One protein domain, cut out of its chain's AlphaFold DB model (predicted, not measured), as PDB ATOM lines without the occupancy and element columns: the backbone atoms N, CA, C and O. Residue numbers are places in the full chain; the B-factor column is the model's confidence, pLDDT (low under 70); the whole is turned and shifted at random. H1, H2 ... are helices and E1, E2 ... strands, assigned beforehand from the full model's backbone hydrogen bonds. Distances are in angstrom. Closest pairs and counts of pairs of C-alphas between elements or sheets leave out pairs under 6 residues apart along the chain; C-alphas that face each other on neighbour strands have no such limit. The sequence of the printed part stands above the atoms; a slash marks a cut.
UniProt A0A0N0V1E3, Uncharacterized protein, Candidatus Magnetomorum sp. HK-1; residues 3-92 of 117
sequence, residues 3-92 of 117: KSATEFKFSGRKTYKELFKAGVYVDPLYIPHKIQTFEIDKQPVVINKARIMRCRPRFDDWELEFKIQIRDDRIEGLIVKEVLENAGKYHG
ATOM      1  N   LYS A   3     163.712 183.622 234.139       65.31
ATOM      2  CA  LYS A   3     164.101 182.604 235.133       65.31
ATOM      3  C   LYS A   3     162.924 182.047 235.943       65.31
ATOM      4  O   LYS A   3     163.005 180.913 236.363       65.31
ATOM      5  N   SER A   4     161.850 182.807 236.124       57.72
ATOM      6  CA  SER A   4     160.648 182.367 236.851       57.72
ATOM      7  C   SER A   4     159.672 181.656 235.914       57.72
ATOM      8  O   SER A   4     159.013 180.697 236.289       57.72
ATOM      9  N   ALA A   5     159.655 182.037 234.631       59.28
ATOM     10  CA  ALA A   5     158.886 181.349 233.591       59.28
ATOM     11  C   ALA A   5     159.343 179.891 233.349       59.28
ATOM     12  O   ALA A   5     158.660 179.140 232.652       59.28
ATOM     13  N   THR A   6     160.486 179.465 233.906       66.00
ATOM     14  CA  THR A   6     160.921 178.059 233.874       66.00
ATOM     15  C   THR A   6     160.203 177.168 234.891       66.00
ATOM     16  O   THR A   6     160.407 175.959 234.885       66.00
ATOM     17  N   GLU A   7     159.395 177.726 235.785       59.91
ATOM     18  CA  GLU A   7     158.664 176.945 236.794       59.91
ATOM     19  C   GLU A   7     157.267 176.550 236.296       59.91
ATOM     20  O   GLU A   7     156.724 175.516 236.681       59.91
ATOM     21  N   PHE A   8     156.729 177.310 235.340       59.28
ATOM     22  CA  PHE A   8     155.433 177.056 234.728       59.28
ATOM     23  C   PHE A   8     155.559 176.056 233.569       59.28
ATOM     24  O   PHE A   8     156.320 176.258 232.614       59.28
ATOM     25  N   LYS A   9     154.787 174.968 233.627       55.41
ATOM     26  CA  LYS A   9     154.748 173.921 232.592       55.41
ATOM     27  C   LYS A   9     153.624 174.205 231.590       55.41
ATOM     28  O   LYS A   9     152.487 174.409 231.997       55.41
ATOM     29  N   PHE A  10     153.924 174.167 230.291       50.53
ATOM     30  CA  PHE A  10     152.962 174.403 229.205       50.53
ATOM     31  C   PHE A  10     152.640 173.102 228.455       50.53
ATOM     32  O   PHE A  10     152.875 172.978 227.261       50.53
ATOM     33  N   SER A  11     152.103 172.105 229.159       44.56
ATOM     34  CA  SER A  11     151.873 170.742 228.647       44.56
ATOM     35  C   SER A  11     153.142 169.876 228.524       44.56
ATOM     36  O   SER A  11     154.147 170.214 227.890       44.56
ATOM     37  N   GLY A  12     153.095 168.704 229.165       58.50
ATOM     38  CA  GLY A  12     154.187 167.728 229.174       58.50
ATOM     39  C   GLY A  12     155.481 168.246 229.821       58.50
ATOM     40  O   GLY A  12     155.473 168.792 230.922       58.50
ATOM     41  N   ARG A  13     156.621 168.031 229.147       52.66
ATOM     42  CA  ARG A  13     157.970 168.437 229.604       52.66
ATOM     43  C   ARG A  13     158.392 169.838 229.135       52.66
ATOM     44  O   ARG A  13     159.506 170.255 229.442       52.66
ATOM     45  N   LYS A  14     157.559 170.544 228.361       61.09
ATOM     46  CA  LYS A  14     157.906 171.857 227.801       61.09
ATOM     47  C   LYS A  14     157.496 172.969 228.762       61.09
ATOM     48  O   LYS A  14     156.389 172.995 229.293       61.09
ATOM     49  N   THR A  15     158.426 173.875 229.007       62.03
ATOM     50  CA  THR A  15     158.281 174.989 229.941       62.03
ATOM     51  C   THR A  15     157.915 176.262 229.193       62.03
ATOM     52  O   THR A  15     158.324 176.441 228.044       62.03
ATOM     53  N   TYR A  16     157.231 177.192 229.857       68.00
ATOM     54  CA  TYR A  16     156.882 178.492 229.272       68.00
ATOM     55  C   TYR A  16     158.099 179.362 228.905       68.00
ATOM     56  O   TYR A  16     157.946 180.360 228.212       68.00
ATOM     57  N   LYS A  17     159.317 178.979 229.302       72.56
ATOM     58  CA  LYS A  17     160.575 179.682 229.011       72.56
ATOM     59  C   LYS A  17     160.725 180.146 227.555       72.56
ATOM     60  O   LYS A  17     161.004 181.320 227.325       72.56
ATOM     61  N   GLU A  18     160.566 179.239 226.590       71.56
ATOM     62  CA  GLU A  18     160.768 179.562 225.168       71.56
ATOM     63  C   GLU A  18     159.632 180.435 224.623       71.56
ATOM     64  O   GLU A  18     159.873 181.336 223.825       71.56
ATOM     65  N   LEU A  19     158.411 180.233 225.127       74.50
ATOM     66  CA  LEU A  19     157.247 181.044 224.771       74.50
ATOM     67  C   LEU A  19     157.383 182.468 225.300       74.50
ATOM     68  O   LEU A  19     157.220 183.417 224.545       74.50
ATOM     69  N   PHE A  20     157.774 182.639 226.563       79.75
ATOM     70  CA  PHE A  20     158.020 183.961 227.136       79.75
ATOM     71  C   PHE A  20     159.145 184.689 226.403       79.75
ATOM     72  O   PHE A  20     159.038 185.884 226.154       79.75
ATOM     73  N   LYS A  21     160.211 183.981 226.018       76.81
ATOM     74  CA  LYS A  21     161.320 184.587 225.273       76.81
ATOM     75  C   LYS A  21     160.904 185.063 223.875       76.81
ATOM     76  O   LYS A  21     161.432 186.068 223.411       76.81
ATOM     77  N   ALA A  22     160.007 184.341 223.208       79.62
ATOM     78  CA  ALA A  22     159.563 184.659 221.851       79.62
ATOM     79  C   ALA A  22     158.353 185.609 221.803       79.62
ATOM     80  O   ALA A  22     158.202 186.354 220.841       79.62
ATOM     81  N   GLY A  23     157.483 185.564 222.812       80.19
ATOM     82  CA  GLY A  23     156.153 186.173 222.772       80.19
ATOM     83  C   GLY A  23     155.925 187.312 223.758       80.19
ATOM     84  O   GLY A  23     154.908 187.990 223.636       80.19
ATOM     85  N   VAL A  24     156.826 187.545 224.720       86.12
ATOM     86  CA  VAL A  24     156.664 188.588 225.744       86.12
ATOM     87  C   VAL A  24     157.700 189.684 225.553       86.12
ATOM     88  O   VAL A  24     158.905 189.455 225.660       86.12
ATOM     89  N   TYR A  25     157.210 190.896 225.316       87.94
ATOM     90  CA  TYR A  25     158.026 192.085 225.104       87.94
ATOM     91  C   TYR A  25     157.704 193.141 226.153       87.94
ATOM     92  O   TYR A  25     156.553 193.309 226.551       87.94
ATOM     93  N   VAL A  26     158.730 193.858 226.597       89.88
ATOM     94  CA  VAL A  26     158.607 194.952 227.562       89.88
ATOM     95  C   VAL A  26     158.768 196.273 226.820       89.88
ATOM     96  O   VAL A  26     159.717 196.433 226.055       89.88
ATOM     97  N   ASP A  27     157.834 197.191 227.044       87.88
ATOM     98  CA  ASP A  27     157.785 198.510 226.418       87.88
ATOM     99  C   ASP A  27     157.531 199.585 227.495       87.88
ATOM    100  O   ASP A  27     156.590 199.440 228.285       87.88
ATOM    101  N   PRO A  28     158.337 200.658 227.579       89.44
ATOM    102  CA  PRO A  28     159.513 200.972 226.759       89.44
ATOM    103  C   PRO A  28     160.733 200.088 227.065       89.44
ATOM    104  O   PRO A  28     160.859 199.533 228.155       89.44
ATOM    105  N   LEU A  29     161.675 200.008 226.113       85.31
ATOM    106  CA  LEU A  29     162.948 199.285 226.290       85.31
ATOM    107  C   LEU A  29     163.766 199.833 227.471       85.31
ATOM    108  O   LEU A  29     164.409 199.077 228.198       85.31
ATOM    109  N   TYR A  30     163.730 201.152 227.659       89.50
ATOM    110  CA  TYR A  30     164.332 201.836 228.796       89.50
ATOM    111  C   TYR A  30     163.218 202.322 229.707       89.50
ATOM    112  O   TYR A  30     162.529 203.289 229.387       89.50
ATOM    113  N   ILE A  31     163.037 201.634 230.831       91.88
ATOM    114  CA  ILE A  31     162.012 201.985 231.810       91.88
ATOM    115  C   ILE A  31     162.598 203.048 232.747       91.88
ATOM    116  O   ILE A  31     163.535 202.742 233.495       91.88
ATOM    117  N   PRO A  32     162.095 204.292 232.719       89.81
ATOM    118  CA  PRO A  32     162.524 205.298 233.675       89.81
ATOM    119  C   PRO A  32     162.033 204.920 235.077       89.81
ATOM    120  O   PRO A  32     160.917 204.434 235.253       89.81
ATOM    121  N   HIS A  33     162.862 205.177 236.085       90.06
ATOM    122  CA  HIS A  33     162.420 205.088 237.473       90.06
ATOM    123  C   HIS A  33     161.453 206.235 237.758       90.06
ATOM    124  O   HIS A  33     161.692 207.365 237.325       90.06
ATOM    125  N   LYS A  34     160.366 205.980 238.486       91.06
ATOM    126  CA  LYS A  34     159.500 207.080 238.937       91.06
ATOM    127  C   LYS A  34     160.209 207.942 239.972       91.06
ATOM    128  O   LYS A  34     160.121 209.164 239.932       91.06
ATOM    129  N   ILE A  35     160.957 207.291 240.857       91.38
ATOM    130  CA  ILE A  35     161.792 207.929 241.866       91.38
ATOM    131  C   ILE A  35     163.205 208.045 241.291       91.38
ATOM    132  O   ILE A  35     163.871 207.045 241.042       91.38
ATOM    133  N   GLN A  36     163.644 209.276 241.027       88.31
ATOM    134  CA  GLN A  36     164.941 209.568 240.397       88.31
ATOM    135  C   GLN A  36     166.040 209.921 241.411       88.31
ATOM    136  O   GLN A  36     167.175 210.210 241.036       88.31
ATOM    137  N   THR A  37     165.721 209.908 242.704       91.62
ATOM    138  CA  THR A  37     166.690 210.129 243.778       91.62
ATOM    139  C   THR A  37     167.490 208.861 244.034       91.62
ATOM    140  O   THR A  37     166.925 207.778 244.173       91.62
ATOM    141  N   PHE A  38     168.807 208.998 244.131       92.62
ATOM    142  CA  PHE A  38     169.704 207.908 244.492       92.62
ATOM    143  C   PHE A  38     170.802 208.419 245.414       92.62
ATOM    144  O   PHE A  38     171.198 209.585 245.357       92.62
ATOM    145  N   GLU A  39     171.339 207.515 246.219       93.56
ATOM    146  CA  GLU A  39     172.546 207.760 246.993       93.56
ATOM    147  C   GLU A  39     173.744 207.081 246.339       93.56
ATOM    148  O   GLU A  39     173.614 206.084 245.627       93.56
ATOM    149  N   ILE A  40     174.942 207.613 246.565       93.81
ATOM    150  CA  ILE A  40     176.161 207.001 246.037       93.81
ATOM    151  C   ILE A  40     176.662 205.968 247.043       93.81
ATOM    152  O   ILE A  40     177.230 206.322 248.075       93.81
ATOM    153  N   ASP A  41     176.526 204.692 246.698       90.62
ATOM    154  CA  ASP A  41     177.164 203.598 247.419       90.62
ATOM    155  C   ASP A  41     178.624 203.461 246.970       90.62
ATOM    156  O   ASP A  41     178.925 203.322 245.778       90.62
ATOM    157  N   LYS A  42     179.546 203.541 247.935       93.31
ATOM    158  CA  LYS A  42     180.992 203.448 247.711       93.31
ATOM    159  C   LYS A  42     181.532 202.213 248.410       93.31
ATOM    160  O   LYS A  42     181.721 202.219 249.624       93.31
ATOM    161  N   GLN A  43     181.855 201.184 247.635       89.62
ATOM    162  CA  GLN A  43     182.389 199.932 248.168       89.62
ATOM    163  C   GLN A  43     183.708 199.552 247.483       89.62
ATOM    164  O   GLN A  43     183.849 199.723 246.265       89.62
ATOM    165  N   PRO A  44     184.693 199.031 248.237       92.19
ATOM    166  CA  PRO A  44     185.894 198.467 247.646       92.19
ATOM    167  C   PRO A  44     185.553 197.141 246.964       92.19
ATOM    168  O   PRO A  44     184.993 196.235 247.581       92.19
ATOM    169  N   VAL A  45     185.942 196.998 245.700       88.81
ATOM    170  CA  VAL A  45     185.863 195.725 244.972       88.81
ATOM    171  C   VAL A  45     187.259 195.264 244.578       88.81
ATOM    172  O   VAL A  45     188.159 196.077 244.354       88.81
ATOM    173  N   VAL A  46     187.450 193.949 244.494       90.94
ATOM    174  CA  VAL A  46     188.713 193.359 244.040       90.94
ATOM    175  C   VAL A  46     188.641 193.121 242.535       90.94
ATOM    176  O   VAL A  46     187.790 192.369 242.068       90.94
ATOM    177  N   ILE A  47     189.551 193.736 241.782       87.69
ATOM    178  CA  ILE A  47     189.731 193.516 240.342       87.69
ATOM    179  C   ILE A  47     191.196 193.150 240.128       87.69
ATOM    180  O   ILE A  47     192.081 193.919 240.491       87.69
ATOM    181  N   ASN A  48     191.465 191.965 239.573       88.94
ATOM    182  CA  ASN A  48     192.826 191.477 239.309       88.94
ATOM    183  C   ASN A  48     193.780 191.630 240.512       88.94
ATOM    184  O   ASN A  48     194.900 192.109 240.370       88.94
ATOM    185  N   LYS A  49     193.322 191.226 241.707       90.44
ATOM    186  CA  LYS A  49     194.031 191.334 243.003       90.44
ATOM    187  C   LYS A  49     194.201 192.762 243.557       90.44
ATOM    188  O   LYS A  49     194.586 192.892 244.715       90.44
ATOM    189  N   ALA A  50     193.860 193.814 242.812       90.00
ATOM    190  CA  ALA A  50     193.857 195.191 243.308       90.00
ATOM    191  C   ALA A  50     192.501 195.560 243.935       90.00
ATOM    192  O   ALA A  50     191.448 195.182 243.419       90.00
ATOM    193  N   ARG A  51     192.516 196.321 245.039       91.62
ATOM    194  CA  ARG A  51     191.304 196.894 245.646       91.62
ATOM    195  C   ARG A  51     191.038 198.272 245.055       91.62
ATOM    196  O   ARG A  51     191.832 199.186 245.247       91.62
ATOM    197  N   ILE A  52     189.916 198.409 244.359       92.19
ATOM    198  CA  ILE A  52     189.499 199.653 243.707       92.19
ATOM    199  C   ILE A  52     188.160 200.082 244.301       92.19
ATOM    200  O   ILE A  52     187.234 199.277 244.407       92.19
ATOM    201  N   MET A  53     188.041 201.357 244.676       92.81
ATOM    202  CA  MET A  53     186.767 201.928 245.110       92.81
ATOM    203  C   MET A  53     185.828 202.067 243.913       92.81
ATOM    204  O   MET A  53     186.152 202.746 242.936       92.81
ATOM    205  N   ARG A  54     184.652 201.441 243.985       91.62
ATOM    206  CA  ARG A  54     183.589 201.617 242.992       91.62
ATOM    207  C   ARG A  54     182.453 202.411 243.603       91.62
ATOM    208  O   ARG A  54     182.019 202.124 244.712       91.62
ATOM    209  N   CYS A  55     181.988 203.392 242.841       92.62
ATOM    210  CA  CYS A  55     180.782 204.145 243.137       92.62
ATOM    211  C   CYS A  55     179.651 203.573 242.281       92.62
ATOM    212  O   CYS A  55     179.829 203.410 241.069       92.62
ATOM    213  N   ARG A  56     178.516 203.251 242.895       89.81
ATOM    214  CA  ARG A  56     177.297 202.825 242.202       89.81
ATOM    215  C   ARG A  56     176.103 203.606 242.756       89.81
ATOM    216  O   ARG A  56     176.100 203.907 243.948       89.81
ATOM    217  N   PRO A  57     175.109 203.945 241.924       90.75
ATOM    218  CA  PRO A  57     173.857 204.481 242.434       90.75
ATOM    219  C   PRO A  57     173.127 203.394 243.232       90.75
ATOM    220  O   PRO A  57     172.975 202.262 242.763       90.75
ATOM    221  N   ARG A  58     172.699 203.750 244.440       90.69
ATOM    222  CA  ARG A  58     171.870 202.947 245.334       90.69
ATOM    223  C   ARG A  58     170.499 203.600 245.426       90.69
ATOM    224  O   ARG A  58     170.390 204.779 245.755       90.69
ATOM    225  N   PHE A  59     169.477 202.817 245.116       91.06
ATOM    226  CA  PHE A  59     168.083 203.235 245.169       91.06
ATOM    227  C   PHE A  59     167.445 202.571 246.386       91.06
ATOM    228  O   PHE A  59     167.208 201.364 246.371       91.06
ATOM    229  N   ASP A  60     167.238 203.346 247.450       89.56
ATOM    230  CA  ASP A  60     166.619 202.847 248.686       89.56
ATOM    231  C   ASP A  60     165.102 202.738 248.558       89.56
ATOM    232  O   ASP A  60     164.503 201.813 249.097       89.56
ATOM    233  N   ASP A  61     164.514 203.642 247.779       90.62
ATOM    234  CA  ASP A  61     163.125 203.589 247.353       90.62
ATOM    235  C   ASP A  61     163.071 203.693 245.825       90.62
ATOM    236  O   ASP A  61     163.773 204.514 245.218       90.62
ATOM    237  N   TRP A  62     162.299 202.817 245.191       91.25
ATOM    238  CA  TRP A  62     162.189 202.764 243.740       91.25
ATOM    239  C   TRP A  62     160.842 202.207 243.291       91.25
ATOM    240  O   TRP A  62     160.300 201.263 243.856       91.25
ATOM    241  N   GLU A  63     160.338 202.761 242.190       93.19
ATOM    242  CA  GLU A  63     159.118 202.299 241.537       93.19
ATOM    243  C   GLU A  63     159.306 202.352 240.018       93.19
ATOM    244  O   GLU A  63     159.890 203.301 239.477       93.19
ATOM    245  N   LEU A  64     158.806 201.325 239.328       93.00
ATOM    246  CA  LEU A  64     158.831 201.206 237.873       93.00
ATOM    247  C   LEU A  64     157.411 201.034 237.340       93.00
ATOM    248  O   LEU A  64     156.614 200.284 237.897       93.00
ATOM    249  N   GLU A  65     157.127 201.668 236.207       93.19
ATOM    250  CA  GLU A  65     155.900 201.444 235.447       93.19
ATOM    251  C   GLU A  65     156.254 201.151 233.995       93.19
ATOM    252  O   GLU A  65     156.992 201.896 233.352       93.19
ATOM    253  N   PHE A  66     155.743 200.036 233.490       92.12
ATOM    254  CA  PHE A  66     156.008 199.573 232.139       92.12
ATOM    255  C   PHE A  66     154.836 198.751 231.618       92.12
ATOM    256  O   PHE A  66     153.995 198.262 232.378       92.12
ATOM    257  N   LYS A  67     154.792 198.590 230.300       91.81
ATOM    258  CA  LYS A  67     153.807 197.767 229.610       91.81
ATOM    259  C   LYS A  67     154.458 196.470 229.166       91.81
ATOM    260  O   LYS A  67     155.620 196.434 228.764       91.81
ATOM    261  N   ILE A  68     153.683 195.397 229.231       90.12
ATOM    262  CA  ILE A  68     154.073 194.101 228.691       90.12
ATOM    263  C   ILE A  68     153.167 193.810 227.508       90.12
ATOM    264  O   ILE A  68     151.947 193.759 227.650       90.12
ATOM    265  N   GLN A  69     153.775 193.623 226.346       88.81
ATOM    266  CA  GLN A  69     153.093 193.198 225.137       88.81
ATOM    267  C   GLN A  69     153.228 191.687 224.998       88.81
ATOM    268  O   GLN A  69     154.337 191.152 224.940       88.81
ATOM    269  N   ILE A  70     152.087 191.014 224.923       87.38
ATOM    270  CA  ILE A  70     152.004 189.584 224.658       87.38
ATOM    271  C   ILE A  70     151.623 189.430 223.187       87.38
ATOM    272  O   ILE A  70     150.569 189.899 222.771       87.38
ATOM    273  N   ARG A  71     152.511 188.834 222.391       84.50
ATOM    274  CA  ARG A  71     152.302 188.581 220.953       84.50
ATOM    275  C   ARG A  71     151.954 187.128 220.643       84.50
ATOM    276  O   ARG A  71     151.689 186.803 219.494       84.50
ATOM    277  N   ASP A  72     152.018 186.260 221.647       80.44
ATOM    278  CA  ASP A  72     151.698 184.845 221.521       80.44
ATOM    279  C   ASP A  72     150.416 184.551 222.296       80.44
ATOM    280  O   ASP A  72     150.407 184.609 223.526       80.44
ATOM    281  N   ASP A  73     149.351 184.213 221.571       79.88
ATOM    282  CA  ASP A  73     148.018 183.949 222.129       79.88
ATOM    283  C   ASP A  73     147.993 182.764 223.108       79.88
ATOM    284  O   ASP A  73     147.036 182.587 223.859       79.88
ATOM    285  N   ARG A  74     149.052 181.946 223.130       79.94
ATOM    286  CA  ARG A  74     149.213 180.844 224.089       79.94
ATOM    287  C   ARG A  74     149.604 181.317 225.488       79.94
ATOM    288  O   ARG A  74     149.637 180.503 226.409       79.94
ATOM    289  N   ILE A  75     149.969 182.589 225.648       80.50
ATOM    290  CA  ILE A  75     150.368 183.169 226.928       80.50
ATOM    291  C   ILE A  75     149.212 184.007 227.463       80.50
ATOM    292  O   ILE A  75     148.905 185.083 226.958       80.50
ATOM    293  N   GLU A  76     148.600 183.539 228.542       83.06
ATOM    294  CA  GLU A  76     147.557 184.299 229.218       83.06
ATOM    295  C   GLU A  76     148.152 185.403 230.102       83.06
ATOM    296  O   GLU A  76     149.161 185.213 230.789       83.06
ATOM    297  N   GLY A  77     147.486 186.560 230.149       83.88
ATOM    298  CA  GLY A  77     147.925 187.693 230.973       83.88
ATOM    299  C   GLY A  77     148.012 187.373 232.472       83.88
ATOM    300  O   GLY A  77     148.873 187.915 233.163       83.88
ATOM    301  N   LEU A  78     147.177 186.455 232.971       85.81
ATOM    302  CA  LEU A  78     147.229 185.994 234.364       85.81
ATOM    303  C   LEU A  78     148.528 185.238 234.674       85.81
ATOM    304  O   LEU A  78     149.126 185.465 235.722       85.81
ATOM    305  N   ILE A  79     149.020 184.423 233.737       85.94
ATOM    306  CA  ILE A  79     150.294 183.705 233.884       85.94
ATOM    307  C   ILE A  79     151.450 184.706 233.930       85.94
ATOM    308  O   ILE A  79     152.374 184.563 234.726       85.94
ATOM    309  N   VAL A  80     151.398 185.763 233.114       87.00
ATOM    310  CA  VAL A  80     152.411 186.832 233.147       87.00
ATOM    311  C   VAL A  80     152.440 187.528 234.507       87.00
ATOM    312  O   VAL A  80     153.528 187.782 235.029       87.00
ATOM    313  N   LYS A  81     151.270 187.798 235.099       89.50
ATOM    314  CA  LYS A  81     151.167 188.368 236.448       89.50
ATOM    315  C   LYS A  81     151.826 187.458 237.488       89.50
ATOM    316  O   LYS A  81     152.669 187.922 238.250       89.50
ATOM    317  N   GLU A  82     151.513 186.168 237.476       87.81
ATOM    318  CA  GLU A  82     152.078 185.206 238.431       87.81
ATOM    319  C   GLU A  82     153.604 185.061 238.270       87.81
ATOM    320  O   GLU A  82     154.362 185.082 239.243       87.81
ATOM    321  N   VAL A  83     154.087 185.017 237.024       88.25
ATOM    322  CA  VAL A  83     155.523 185.000 236.706       88.25
ATOM    323  C   VAL A  83     156.229 186.264 237.208       88.25
ATOM    324  O   VAL A  83     157.380 186.179 237.645       88.25
ATOM    325  N   LEU A  84     155.589 187.435 237.135       89.88
ATOM    326  CA  LEU A  84     156.133 188.687 237.671       89.88
ATOM    327  C   LEU A  84     156.213 188.673 239.195       89.88
ATOM    328  O   LEU A  84     157.251 189.040 239.740       89.88
ATOM    329  N   GLU A  85     155.155 188.228 239.868       91.31
ATOM    330  CA  GLU A  85     155.122 188.136 241.330       91.31
ATOM    331  C   GLU A  85     156.194 187.170 241.852       91.31
ATOM    332  O   GLU A  85     156.953 187.513 242.763       91.31
ATOM    333  N   ASN A  86     156.341 186.001 241.222       89.00
ATOM    334  CA  ASN A  86     157.399 185.048 241.564       89.00
ATOM    335  C   ASN A  86     158.792 185.603 241.234       89.00
ATOM    336  O   ASN A  86     159.739 185.426 242.004       89.00
ATOM    337  N   ALA A  87     158.933 186.336 240.123       89.12
ATOM    338  CA  ALA A  87     160.180 187.024 239.802       89.12
ATOM    339  C   ALA A  87     160.569 188.040 240.880       89.12
ATOM    340  O   ALA A  87     161.747 188.099 241.235       89.12
ATOM    341  N   GLY A  88     159.604 188.795 241.399       88.88
ATOM    342  CA  GLY A  88     159.812 189.780 242.453       88.88
ATOM    343  C   GLY A  88     160.221 189.165 243.785       88.88
ATOM    344  O   GLY A  88     161.193 189.622 244.384       88.88
ATOM    345  N   LYS A  89     159.559 188.076 244.187       87.38
ATOM    346  CA  LYS A  89     159.806 187.383 245.463       87.38
ATOM    347  C   LYS A  89     161.119 186.602 245.501       87.38
ATOM    348  O   LYS A  89     161.803 186.621 246.517       87.38
ATOM    349  N   TYR A  90     161.466 185.901 244.419       85.44
ATOM    350  CA  TYR A  90     162.548 184.903 244.454       85.44
ATOM    351  C   TYR A  90     163.801 185.293 243.680       85.44
ATOM    352  O   TYR A  90     164.875 184.747 243.933       85.44
ATOM    353  N   HIS A  91     163.694 186.215 242.724       86.75
ATOM    354  CA  HIS A  91     164.831 186.566 241.880       86.75
ATOM    355  C   HIS A  91     165.235 188.022 241.996       86.75
ATOM    356  O   HIS A  91     166.431 188.275 242.012       86.75
ATOM    357  N   GLY A  92     164.292 188.960 242.026       87.62
ATOM    358  CA  GLY A  92     164.575 190.390 241.987       87.62
ATOM    359  C   GLY A  92     165.297 190.862 240.716       87.62
ATOM    360  O   GLY A  92     165.556 190.101 239.770       87.62
TER     361      GLY A  92
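What this domain is: This is residues 3 to 92 of the 117 residues of an uncharacterized protein of Candidatus Magnetomorum sp. HK-1 (UniProt A0A0N0V1E3). The model has a long two-stranded hairpin, E2 and E3, reaching away as an arm from a loosely built head, which holds the short strand pair E1 and E4 and the two helices H1 and H2. Residues 28 to 38 and 59 to 66 link head and arm, and the arm makes much of the length. The printed part has 90 residues, with two named helices and four named strands in the order H1, E1, E2, E3, E4, H2; it is of mixed class, and its two sheets, E1 - E4 and E2 - E3, are each antiparallel. It is only just loose, close to extended, with a radius of gyration of the C-alphas of 18.0 A, and only just elongated, with spans of 50 by 33 by 21 A.

Where its parts are: Begin at Lys 3 and pass residues 3 to 16, which hold no named element. Find C-alpha 17 at (160.575, 179.682, 229.011), where H1 begins; it runs to residue 23. E1 follows at residues 24 to 27. Next look for E2, residues 39 to 47, 23.3 A long, from C-alpha 39 at (172.546, 207.760, 246.993); it bends by 52 degrees at residue 44. E3, residues 50 to 58, measures 23.4 A. E4 takes residues 67 to 70. H2, residues 77 to 91, runs 20.2 A and ends with C-alpha 91 at (164.831, 186.566, 241.880).

How they stand to each other: Look first at the hairpin of E2 and E3, antiparallel neighbours at 154 degrees. C-alphas 44 and 53 face each other at 4.4 A, and N 41 and O 56 are within hydrogen-bond range at 2.9 A, as are N 52 and O 45 at 2.9 A. E2 and E3 are each apart from H1, E1, E4 and H2. Now compare E1 with E4, antiparallel at 152 degrees, where N 25 and O 69 are 2.9 A apart and N 67 and O 27 are 2.8 A apart, both within hydrogen-bond range. The closest C-alphas of H1 and E4 are those of Gly 23 and Ile 70, 5.7 A apart; those of E4 and H2 are Ile 70 and Gly 77, 7.8 A apart. H1 and H2 are apart, and so are E1 and H2. In H1 and H2 every O i to N i+4 pair is within hydrogen-bond range.

The domain as a whole: The two C-alphas farthest apart are those of Ala 50 and Asp 73, at 51.7 A, while C-alphas 3 and 92 are 10.4 A apart. The printed part has no cut. The link from E1 to E2, with 11 residues, is long; those from E3 to E4 and from E4 to H2 are short, and those from H1 to E1 and from E2 to E3 are tight. Mean pLDDT of the printed part is 83.4; check the B-factor column at residues 3 to 16, where it falls under 70.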